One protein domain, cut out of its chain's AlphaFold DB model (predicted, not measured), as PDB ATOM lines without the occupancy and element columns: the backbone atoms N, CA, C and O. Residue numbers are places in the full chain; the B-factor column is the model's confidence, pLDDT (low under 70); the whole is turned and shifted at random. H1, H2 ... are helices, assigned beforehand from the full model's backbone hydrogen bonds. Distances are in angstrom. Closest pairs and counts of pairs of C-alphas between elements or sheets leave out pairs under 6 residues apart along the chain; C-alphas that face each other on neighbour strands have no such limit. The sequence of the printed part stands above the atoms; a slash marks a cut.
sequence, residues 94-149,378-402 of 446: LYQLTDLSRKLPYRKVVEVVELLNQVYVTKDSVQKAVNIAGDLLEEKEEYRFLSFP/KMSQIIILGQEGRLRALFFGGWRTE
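What this domain is: This is residues 94 to 149 and 378 to 402 of the 446 residues of the protein "DDE transposase" of Streptococcus sanguinis (UniProt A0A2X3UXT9). One long helix, H3, makes the length of the model, and H1, H4 and H5 pack crosswise on its middle stretch, with H2 at its first end and small H6 near residues 140 to 143. The 81 printed residues hold six named helices, H1 to H6 in order, and no named strand: all helix, mostly crossed. The whole is only just compact, close to loose, with radius of gyration 13.6 A and spans of 44, 22 and 20 A.

Where its parts are: H1 is residues 94 to 101, from C-alpha 94 at (36.310, 153.877, 30.985); H2 106 to 117, 16.0 A; H3 123 to 146, 34.9 A; H4 378 to 387, 14.4 A; H5 391 to 396; H6 399 to 402, ending at C-alpha 402 (49.762, 165.396, 42.403).

How they stand to each other: H3 is the hub. H1 touches its residues 126 to 133, closest C-alphas Leu 94 and Ala 129, 5.1 A. H4 touches H3, about perpendicular at 79 degrees, closest C-alphas Lys 378 and Gly 134, 5.2 A. In H1 to H5 every O i to N i+4 pair is within hydrogen-bond range; H6 is too short for one.

The domain as a whole: Residues 150 to 377 are not printed; C-alphas 149 and 378 are 24.7 A apart. Residues 148 to 149 have pLDDT under 70.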
ATOM      1  N   LEU A  94      34.978 154.218  31.500       95.62
ATOM      2  CA  LEU A  94      36.310 153.877  30.985       95.62
ATOM      3  C   LEU A  94      37.002 152.820  31.858       95.62
ATOM      4  O   LEU A  94      37.525 151.845  31.324       95.62
ATOM      5  N   TYR A  95      36.952 152.973  33.185       96.31
ATOM      6  CA  TYR A  95      37.478 151.981  34.124       96.31
ATOM      7  C   TYR A  95      36.793 150.614  33.967       96.31
ATOM      8  O   TYR A  95      37.490 149.602  33.859       96.31
ATOM      9  N   GLN A  96      35.458 150.572  33.903       95.25
ATOM     10  CA  GLN A  96      34.689 149.332  33.733       95.25
ATOM     11  C   GLN A  96      35.037 148.624  32.418       95.25
ATOM     12  O   GLN A  96      35.311 147.422  32.416       95.25
ATOM     13  N   LEU A  97      35.109 149.368  31.308       96.12
ATOM     14  CA  LEU A  97      35.521 148.832  30.009       96.12
ATOM     15  C   LEU A  97      36.939 148.259  30.070       96.12
ATOM     16  O   LEU A  97      37.179 147.157  29.571       96.12
ATOM     17  N   THR A  98      37.872 148.961  30.715       97.06
ATOM     18  CA  THR A  98      39.241 148.477  30.903       97.06
ATOM     19  C   THR A  98      39.288 147.218  31.777       97.06
ATOM     20  O   THR A  98      39.940 146.252  31.374       97.06
ATOM     21  N   ASP A  99      38.588 147.163  32.918       96.44
ATOM     22  CA  ASP A  99      38.592 145.968  33.780       96.44
ATOM     23  C   ASP A  99      37.957 144.759  33.085       96.44
ATOM     24  O   ASP A  99      38.498 143.656  33.162       96.44
ATOM     25  N   LEU A 100      36.864 144.938  32.341       95.62
ATOM     26  CA  LEU A 100      36.266 143.854  31.559       95.62
ATOM     27  C   LEU A 100      37.203 143.391  30.435       95.62
ATOM     28  O   LEU A 100      37.371 142.187  30.217       95.62
ATOM     29  N   SER A 101      37.884 144.327  29.768       94.88
ATOM     30  CA  SER A 101      38.791 144.022  28.655       94.88
ATOM     31  C   SER A 101      39.986 143.152  29.043       94.88
ATOM     32  O   SER A 101      40.543 142.489  28.168       94.88
ATOM     33  N   ARG A 102      40.356 143.094  30.331       94.00
ATOM     34  CA  ARG A 102      41.420 142.205  30.831       94.00
ATOM     35  C   ARG A 102      40.987 140.735  30.879       94.00
ATOM     36  O   ARG A 102      41.836 139.853  30.935       94.00
ATOM     37  N   LYS A 103      39.676 140.469  30.920       91.75
ATOM     38  CA  LYS A 103      39.088 139.120  31.019       91.75
ATOM     39  C   LYS A 103      38.507 138.661  29.686       91.75
ATOM     40  O   LYS A 103      38.551 137.477  29.384       91.75
ATOM     41  N   LEU A 104      37.969 139.596  28.904       92.62
ATOM     42  CA  LEU A 104      37.149 139.301  27.735       92.62
ATOM     43  C   LEU A 104      37.707 139.949  26.456       92.62
ATOM     44  O   LEU A 104      38.285 141.042  26.509       92.62
ATOM     45  N   PRO A 105      37.497 139.325  25.280       92.12
ATOM     46  CA  PRO A 105      37.675 139.991  23.994       92.12
ATOM     47  C   PRO A 105      36.770 141.224  23.872       92.12
ATOM     48  O   PRO A 105      35.658 141.237  24.392       92.12
ATOM     49  N   TYR A 106      37.197 142.246  23.123       93.19
ATOM     50  CA  TYR A 106      36.495 143.540  23.084       93.19
ATOM     51  C   TYR A 106      35.034 143.449  22.623       93.19
ATOM     52  O   TYR A 106      34.196 144.164  23.153       93.19
ATOM     53  N   ARG A 107      34.703 142.543  21.693       92.00
ATOM     54  CA  ARG A 107      33.305 142.327  21.273       92.00
ATOM     55  C   ARG A 107      32.441 141.749  22.400       92.00
ATOM     56  O   ARG A 107      31.312 142.174  22.567       92.00
ATOM     57  N   LYS A 108      32.997 140.856  23.225       93.69
ATOM     58  CA  LYS A 108      32.302 140.316  24.403       93.69
ATOM     59  C   LYS A 108      32.133 141.354  25.508       93.69
ATOM     60  O   LYS A 108      31.141 141.315  26.218       93.69
ATOM     61  N   VAL A 109      33.065 142.300  25.637       94.62
ATOM     62  CA  VAL A 109      32.884 143.446  26.544       94.62
ATOM     63  C   VAL A 109      31.670 144.275  26.130       94.62
ATOM     64  O   VAL A 109      30.884 144.636  26.995       94.62
ATOM     65  N   VAL A 110      31.500 144.536  24.829       94.12
ATOM     66  CA  VAL A 110      30.320 145.244  24.306       94.12
ATOM     67  C   VAL A 110      29.036 144.503  24.674       94.12
ATOM     68  O   VAL A 110      28.191 145.097  25.330       94.12
ATOM     69  N   GLU A 111      28.947 143.203  24.376       92.94
ATOM     70  CA  GLU A 111      27.769 142.385  24.713       92.94
ATOM     71  C   GLU A 111      27.422 142.444  26.214       92.94
ATOM     72  O   GLU A 111      26.261 142.593  26.582       92.94
ATOM     73  N   VAL A 112      28.427 142.363  27.096       93.19
ATOM     74  CA  VAL A 112      28.221 142.425  28.556       93.19
ATOM     75  C   VAL A 112      27.726 143.801  29.002       93.19
ATOM     76  O   VAL A 112      26.851 143.888  29.859       93.19
ATOM     77  N   VAL A 113      28.282 144.878  28.449       90.31
ATOM     78  CA  VAL A 113      27.893 146.243  28.832       90.31
ATOM     79  C   VAL A 113      26.513 146.599  28.293       90.31
ATOM     80  O   VAL A 113      25.732 147.220  29.008       90.31
ATOM     81  N   GLU A 114      26.185 146.174  27.075       86.94
ATOM     82  CA  GLU A 114      24.844 146.338  26.513       86.94
ATOM     83  C   GLU A 114      23.807 145.570  27.343       86.94
ATOM     84  O   GLU A 114      22.765 146.131  27.678       86.94
ATOM     85  N   LEU A 115      24.126 144.339  27.762       86.62
ATOM     86  CA  LEU A 115      23.250 143.516  28.599       86.62
ATOM     87  C   LEU A 115      22.987 144.132  29.983       86.62
ATOM     88  O   LEU A 115      21.850 144.134  30.442       86.62
ATOM     89  N   LEU A 116      24.031 144.617  30.664       84.50
ATOM     90  CA  LEU A 116      23.928 145.059  32.062       84.50
ATOM     91  C   LEU A 116      23.551 146.537  32.200       84.50
ATOM     92  O   LEU A 116      22.748 146.907  33.056       84.50
ATOM     93  N   ASN A 117      24.134 147.399  31.371       76.31
ATOM     94  CA  ASN A 117      24.015 148.844  31.539       76.31
ATOM     95  C   ASN A 117      23.008 149.456  30.554       76.31
ATOM     96  O   ASN A 117      22.633 150.610  30.744       76.31
ATOM     97  N   GLN A 118      22.572 148.719  29.520       72.81
ATOM     98  CA  GLN A 118      21.743 149.236  28.415       72.81
ATOM     99  C   GLN A 118      22.351 150.482  27.754       72.81
ATOM    100  O   GLN A 118      21.667 151.379  27.267       72.81
ATOM    101  N   VAL A 119      23.678 150.545  27.761       80.31
ATOM    102  CA  VAL A 119      24.454 151.629  27.178       80.31
ATOM    103  C   VAL A 119      25.069 151.130  25.882       80.31
ATOM    104  O   VAL A 119      25.710 150.079  25.862       80.31
ATOM    105  N   TYR A 120      24.957 151.930  24.825       79.44
ATOM    106  CA  TYR A 120      25.608 151.627  23.560       79.44
ATOM    107  C   TYR A 120      27.121 151.864  23.646       79.44
ATOM    108  O   TYR A 120      27.587 152.993  23.839       79.44
ATOM    109  N   VAL A 121      27.902 150.797  23.474       87.88
ATOM    110  CA  VAL A 121      29.367 150.844  23.444       87.88
ATOM    111  C   VAL A 121      29.861 150.106  22.212       87.88
ATOM    112  O   VAL A 121      29.410 149.018  21.898       87.88
ATOM    113  N   THR A 122      30.847 150.663  21.514       91.12
ATOM    114  CA  THR A 122      31.461 149.986  20.363       91.12
ATOM    115  C   THR A 122      32.772 149.300  20.739       91.12
ATOM    116  O   THR A 122      33.441 149.672  21.707       91.12
ATOM    117  N   LYS A 123      33.221 148.345  19.916       92.62
ATOM    118  CA  LYS A 123      34.558 147.735  20.042       92.62
ATOM    119  C   LYS A 123      35.665 148.800  20.120       92.62
ATOM    120  O   LYS A 123      36.574 148.682  20.941       92.62
ATOM    121  N   ASP A 124      35.576 149.841  19.297       91.94
ATOM    122  CA  ASP A 124      36.575 150.916  19.251       91.94
ATOM    123  C   ASP A 124      36.550 151.768  20.521       91.94
ATOM    124  O   ASP A 124      37.579 152.282  20.955       91.94
ATOM    125  N   SER A 125      35.394 151.855  21.178       92.25
ATOM    126  CA  SER A 125      35.257 152.506  22.480       92.25
ATOM    127  C   SER A 125      35.971 151.719  23.578       92.25
ATOM    128  O   SER A 125      36.698 152.310  24.378       92.25
ATOM    129  N   VAL A 126      35.857 150.385  23.565       94.69
ATOM    130  CA  VAL A 126      36.639 149.502  24.449       94.69
ATOM    131  C   VAL A 126      38.136 149.678  24.185       94.69
ATOM    132  O   VAL A 126      38.919 149.848  25.118       94.69
ATOM    133  N   GLN A 127      38.544 149.703  22.914       93.75
ATOM    134  CA  GLN A 127      39.941 149.923  22.547       93.75
ATOM    135  C   GLN A 127      40.449 151.300  23.003       93.75
ATOM    136  O   GLN A 127      41.557 151.399  23.526       93.75
ATOM    137  N   LYS A 128      39.635 152.353  22.868       93.75
ATOM    138  CA  LYS A 128      39.952 153.695  23.364       93.75
ATOM    139  C   LYS A 128      40.126 153.708  24.885       93.75
ATOM    140  O   LYS A 128      41.076 154.320  25.360       93.75
ATOM    141  N   ALA A 129      39.283 152.997  25.636       95.38
ATOM    142  CA  ALA A 129      39.434 152.863  27.087       95.38
ATOM    143  C   ALA A 129      40.756 152.178  27.474       95.38
ATOM    144  O   ALA A 129      41.473 152.663  28.346       95.38
ATOM    145  N   VAL A 130      41.135 151.100  26.778       95.81
ATOM    146  CA  VAL A 130      42.438 150.433  26.970       95.81
ATOM    147  C   VAL A 130      43.606 151.361  26.629       95.81
ATOM    148  O   VAL A 130      44.602 151.382  27.351       95.81
ATOM    149  N   ASN A 131      43.494 152.151  25.560       94.81
ATOM    150  CA  ASN A 131      44.529 153.111  25.186       94.81
ATOM    151  C   ASN A 131      44.726 154.176  26.270       94.81
ATOM    152  O   ASN A 131      45.868 154.364  26.683       94.81
ATOM    153  N   ILE A 132      43.629 154.761  26.775       95.25
ATOM    154  CA  ILE A 132      43.635 155.727  27.886       95.25
ATOM    155  C   ILE A 132      44.259 155.100  29.134       95.25
ATOM    156  O   ILE A 132      45.121 155.712  29.753       95.25
ATOM    157  N   ALA A 133      43.887 153.868  29.493       96.50
ATOM    158  CA  ALA A 133      44.505 153.167  30.619       96.50
ATOM    159  C   ALA A 133      46.018 152.992  30.432       96.50
ATOM    160  O   ALA A 133      46.783 153.124  31.381       96.50
ATOM    161  N   GLY A 134      46.456 152.718  29.204       95.50
ATOM    162  CA  GLY A 134      47.872 152.657  28.870       95.50
ATOM    163  C   GLY A 134      48.585 154.005  28.948       95.50
ATOM    164  O   GLY A 134      49.733 154.046  29.362       95.50
ATOM    165  N   ASP A 135      47.921 155.099  28.587       94.56
ATOM    166  CA  ASP A 135      48.499 156.439  28.726       94.56
ATOM    167  C   ASP A 135      48.602 156.816  30.217       94.56
ATOM    168  O   ASP A 135      49.637 157.300  30.662       94.56
ATOM    169  N   LEU A 136      47.607 156.447  31.036       95.44
ATOM    170  CA  LEU A 136      47.683 156.572  32.499       95.44
ATOM    171  C   LEU A 136      48.824 155.742  33.108       95.44
ATOM    172  O   LEU A 136      49.371 156.123  34.140       95.44
ATOM    173  N   LEU A 137      49.175 154.595  32.517       94.94
ATOM    174  CA  LEU A 137      50.325 153.798  32.958       94.94
ATOM    175  C   LEU A 137      51.644 154.523  32.703       94.94
ATOM    176  O   LEU A 137      52.495 154.553  33.592       94.94
ATOM    177  N   GLU A 138      51.784 155.124  31.522       91.88
ATOM    178  CA  GLU A 138      52.942 155.936  31.142       91.88
ATOM    179  C   GLU A 138      53.061 157.168  32.066       91.88
ATOM    180  O   GLU A 138      54.120 157.403  32.648       91.88
ATOM    181  N   GLU A 139      51.958 157.885  32.306       92.94
ATOM    182  CA  GLU A 139      51.906 159.018  33.245       92.94
ATOM    183  C   GLU A 139      52.255 158.607  34.677       92.94
ATOM    184  O   GLU A 139      52.982 159.312  35.374       92.94
ATOM    185  N   LYS A 140      51.766 157.451  35.136       91.38
ATOM    186  CA  LYS A 140      52.064 156.944  36.480       91.38
ATOM    187  C   LYS A 140      53.527 156.535  36.630       91.38
ATOM    188  O   LYS A 140      54.098 156.693  37.711       91.38
ATOM    189  N   GLU A 141      54.128 155.995  35.573       88.00
ATOM    190  CA  GLU A 141      55.560 155.707  35.532       88.00
ATOM    191  C   GLU A 141      56.376 157.005  35.622       88.00
ATOM    192  O   GLU A 141      57.300 157.076  36.431       88.00
ATOM    193  N   GLU A 142      56.002 158.046  34.873       88.25
ATOM    194  CA  GLU A 142      56.639 159.366  34.949       88.25
ATOM    195  C   GLU A 142      56.459 160.010  36.330       88.25
ATOM    196  O   GLU A 142      57.435 160.455  36.936       88.25
ATOM    197  N   TYR A 143      55.240 159.985  36.878       87.62
ATOM    198  CA  TYR A 143      54.953 160.449  38.232       87.62
ATOM    199  C   TYR A 143      55.865 159.772  39.255       87.62
ATOM    200  O   TYR A 143      56.440 160.472  40.075       87.62
ATOM    201  N   ARG A 144      56.081 158.450  39.176       83.62
ATOM    202  CA  ARG A 144      56.997 157.740  40.088       83.62
ATOM    203  C   ARG A 144      58.417 158.319  40.056       83.62
ATOM    204  O   ARG A 144      59.071 158.346  41.094       83.62
ATOM    205  N   PHE A 145      58.902 158.758  38.892       80.62
ATOM    206  CA  PHE A 145      60.238 159.352  38.752       80.62
ATOM    207  C   PHE A 145      60.309 160.807  39.229       80.62
ATOM    208  O   PHE A 145      61.351 161.217  39.742       80.62
ATOM    209  N   LEU A 146      59.235 161.581  39.050       81.75
ATOM    210  CA  LEU A 146      59.174 162.994  39.444       81.75
ATOM    211  C   LEU A 146      58.787 163.188  40.915       81.75
ATOM    212  O   LEU A 146      59.205 164.155  41.549       81.75
ATOM    213  N   SER A 147      57.976 162.284  41.462       75.12
ATOM    214  CA  SER A 147      57.548 162.325  42.854       75.12
ATOM    215  C   SER A 147      58.744 162.100  43.771       75.12
ATOM    216  O   SER A 147      59.533 161.173  43.564       75.12
ATOM    217  N   PHE A 148      58.863 162.909  44.824       60.62
ATOM    218  CA  PHE A 148      59.789 162.591  45.903       60.62
ATOM    219  C   PHE A 148      59.361 161.260  46.523       60.62
ATOM    220  O   PHE A 148      58.173 161.097  46.813       60.62
ATOM    221  N   PRO A 149      60.284 160.305  46.731       58.72
ATOM    222  CA  PRO A 149      59.924 159.043  47.347       58.72
ATOM    223  C   PRO A 149      59.317 159.336  48.719       58.72
ATOM    224  O   PRO A 149      60.000 159.856  49.606       58.72
ATOM    225  N   LYS A 378      50.743 147.272  27.141       94.50
ATOM    226  CA  LYS A 378      49.625 147.910  27.856       94.50
ATOM    227  C   LYS A 378      48.664 146.877  28.450       94.50
ATOM    228  O   LYS A 378      48.326 146.952  29.629       94.50
ATOM    229  N   MET A 379      48.234 145.893  27.656       95.88
ATOM    230  CA  MET A 379      47.286 144.879  28.125       95.88
ATOM    231  C   MET A 379      47.877 144.003  29.234       95.88
ATOM    232  O   MET A 379      47.200 143.748  30.229       95.88
ATOM    233  N   SER A 380      49.133 143.568  29.105       95.94
ATOM    234  CA  SER A 380      49.782 142.751  30.140       95.94
ATOM    235  C   SER A 380      49.915 143.507  31.469       95.94
ATOM    236  O   SER A 380      49.580 142.954  32.518       95.94
ATOM    237  N   GLN A 381      50.269 144.795  31.437       96.69
ATOM    238  CA  GLN A 381      50.311 145.650  32.630       96.69
ATOM    239  C   GLN A 381      48.920 145.873  33.248       96.69
ATOM    240  O   GLN A 381      48.768 145.791  34.469       96.69
ATOM    241  N   ILE A 382      47.881 146.086  32.428       97.31
ATOM    242  CA  ILE A 382      46.485 146.201  32.893       97.31
ATOM    243  C   ILE A 382      46.026 144.908  33.583       97.31
ATOM    244  O   ILE A 382      45.394 144.967  34.640       97.31
ATOM    245  N   ILE A 383      46.354 143.738  33.022       96.75
ATOM    246  CA  ILE A 383      46.028 142.433  33.618       96.75
ATOM    247  C   ILE A 383      46.671 142.302  35.003       96.75
ATOM    248  O   ILE A 383      45.976 141.927  35.951       96.75
ATOM    249  N   ILE A 384      47.960 142.631  35.137       95.50
ATOM    250  CA  ILE A 384      48.684 142.556  36.415       95.50
ATOM    251  C   ILE A 384      48.069 143.512  37.440       95.50
ATOM    252  O   ILE A 384      47.669 143.075  38.519       95.50
ATOM    253  N   LEU A 385      47.872 144.785  37.083       95.50
ATOM    254  CA  LEU A 385      47.247 145.779  37.963       95.50
ATOM    255  C   LEU A 385      45.834 145.393  38.405       95.50
ATOM    256  O   LEU A 385      45.449 145.660  39.545       95.50
ATOM    257  N   GLY A 386      45.055 144.777  37.515       95.06
ATOM    258  CA  GLY A 386      43.724 144.265  37.833       95.06
ATOM    259  C   GLY A 386      43.765 143.115  38.841       95.06
ATOM    260  O   GLY A 386      42.931 143.067  39.741       95.06
ATOM    261  N   GLN A 387      44.746 142.215  38.737       91.81
ATOM    262  CA  GLN A 387      44.939 141.113  39.692       91.81
ATOM    263  C   GLN A 387      45.455 141.591  41.053       91.81
ATOM    264  O   GLN A 387      45.123 141.002  42.077       91.81
ATOM    265  N   GLU A 388      46.229 142.674  41.078       91.25
ATOM    266  CA  GLU A 388      46.678 143.325  42.314       91.25
ATOM    267  C   GLU A 388      45.596 144.199  42.971       91.25
ATOM    268  O   GLU A 388      45.825 144.748  44.045       91.25
ATOM    269  N   GLY A 389      44.431 144.384  42.335       93.88
ATOM    270  CA  GLY A 389      43.384 145.289  42.826       93.88
ATOM    271  C   GLY A 389      43.750 146.777  42.721       93.88
ATOM    272  O   GLY A 389      43.108 147.627  43.332       93.88
ATOM    273  N   ARG A 390      44.778 147.121  41.935       94.62
ATOM    274  CA  ARG A 390      45.337 148.481  41.819       94.62
ATOM    275  C   ARG A 390      44.882 149.227  40.567       94.62
ATOM    276  O   ARG A 390      45.179 150.414  40.432       94.62
ATOM    277  N   LEU A 391      44.131 148.574  39.675       96.31
ATOM    278  CA  LEU A 391      43.600 149.196  38.458       96.31
ATOM    279  C   LEU A 391      42.667 150.377  38.768       96.31
ATOM    280  O   LEU A 391      42.769 151.416  38.127       96.31
ATOM    281  N   ARG A 392      41.817 150.288  39.798       95.81
ATOM    282  CA  ARG A 392      40.952 151.417  40.185       95.81
ATOM    283  C   ARG A 392      41.768 152.632  40.639       95.81
ATOM    284  O   ARG A 392      41.471 153.758  40.256       95.81
ATOM    285  N   ALA A 393      42.851 152.404  41.384       95.44
ATOM    286  CA  ALA A 393      43.769 153.462  41.802       95.44
ATOM    287  C   ALA A 393      44.576 154.061  40.635       95.44
ATOM    288  O   ALA A 393      45.049 155.187  40.743       95.44
ATOM    289  N   LEU A 394      44.737 153.352  39.510       96.19
ATOM    290  CA  LEU A 394      45.266 153.953  38.282       96.19
ATOM    291  C   LEU A 394      44.317 155.050  37.782       96.19
ATOM    292  O   LEU A 394      44.754 156.168  37.547       96.19
ATOM    293  N   PHE A 395      43.018 154.764  37.698       95.12
ATOM    294  CA  PHE A 395      42.039 155.734  37.212       95.12
ATOM    295  C   PHE A 395      41.771 156.863  38.206       95.12
ATOM    296  O   PHE A 395      41.707 158.012  37.779       95.12
ATOM    297  N   PHE A 396      41.629 156.552  39.496       94.38
ATOM    298  CA  PHE A 396      41.070 157.468  40.504       94.38
ATOM    299  C   PHE A 396      42.018 157.795  41.666       94.38
ATOM    300  O   PHE A 396      41.600 158.408  42.645       94.38
ATOM    301  N   GLY A 397      43.270 157.341  41.623       92.12
ATOM    302  CA  GLY A 397      44.218 157.581  42.709       92.12
ATOM    303  C   GLY A 397      44.679 159.038  42.782       92.12
ATOM    304  O   GLY A 397      44.819 159.702  41.755       92.12
ATOM    305  N   GLY A 398      44.993 159.502  43.998       90.69
ATOM    306  CA  GLY A 398      45.465 160.872  44.260       90.69
ATOM    307  C   GLY A 398      46.748 161.262  43.515       90.69
ATOM    308  O   GLY A 398      46.974 162.447  43.274       90.69
ATOM    309  N   TRP A 399      47.522 160.271  43.052       91.50
ATOM    310  CA  TRP A 399      48.715 160.467  42.224       91.50
ATOM    311  C   TRP A 399      48.446 161.338  40.992       91.50
ATOM    312  O   TRP A 399      49.325 162.085  40.585       91.50
ATOM    313  N   ARG A 400      47.235 161.293  40.417       90.69
ATOM    314  CA  ARG A 400      46.879 162.099  39.239       90.69
ATOM    315  C   ARG A 400      46.876 163.587  39.550       90.69
ATOM    316  O   ARG A 400      47.496 164.369  38.842       90.69
ATOM    317  N   THR A 401      46.224 163.964  40.646       88.75
ATOM    318  CA  THR A 401      46.164 165.357  41.100       88.75
ATOM    319  C   THR A 401      47.550 165.872  41.474       88.75
ATOM    320  O   THR A 401      47.879 167.026  41.215       88.75
ATOM    321  N   GLU A 402      48.380 165.034  42.088       88.44
ATOM    322  CA  GLU A 402      49.762 165.396  42.403       88.44
ATOM    323  C   GLU A 402      50.624 165.533  41.151       88.44
ATOM    324  O   GLU A 402      51.372 166.496  41.025       88.44
TER     325      GLU A 402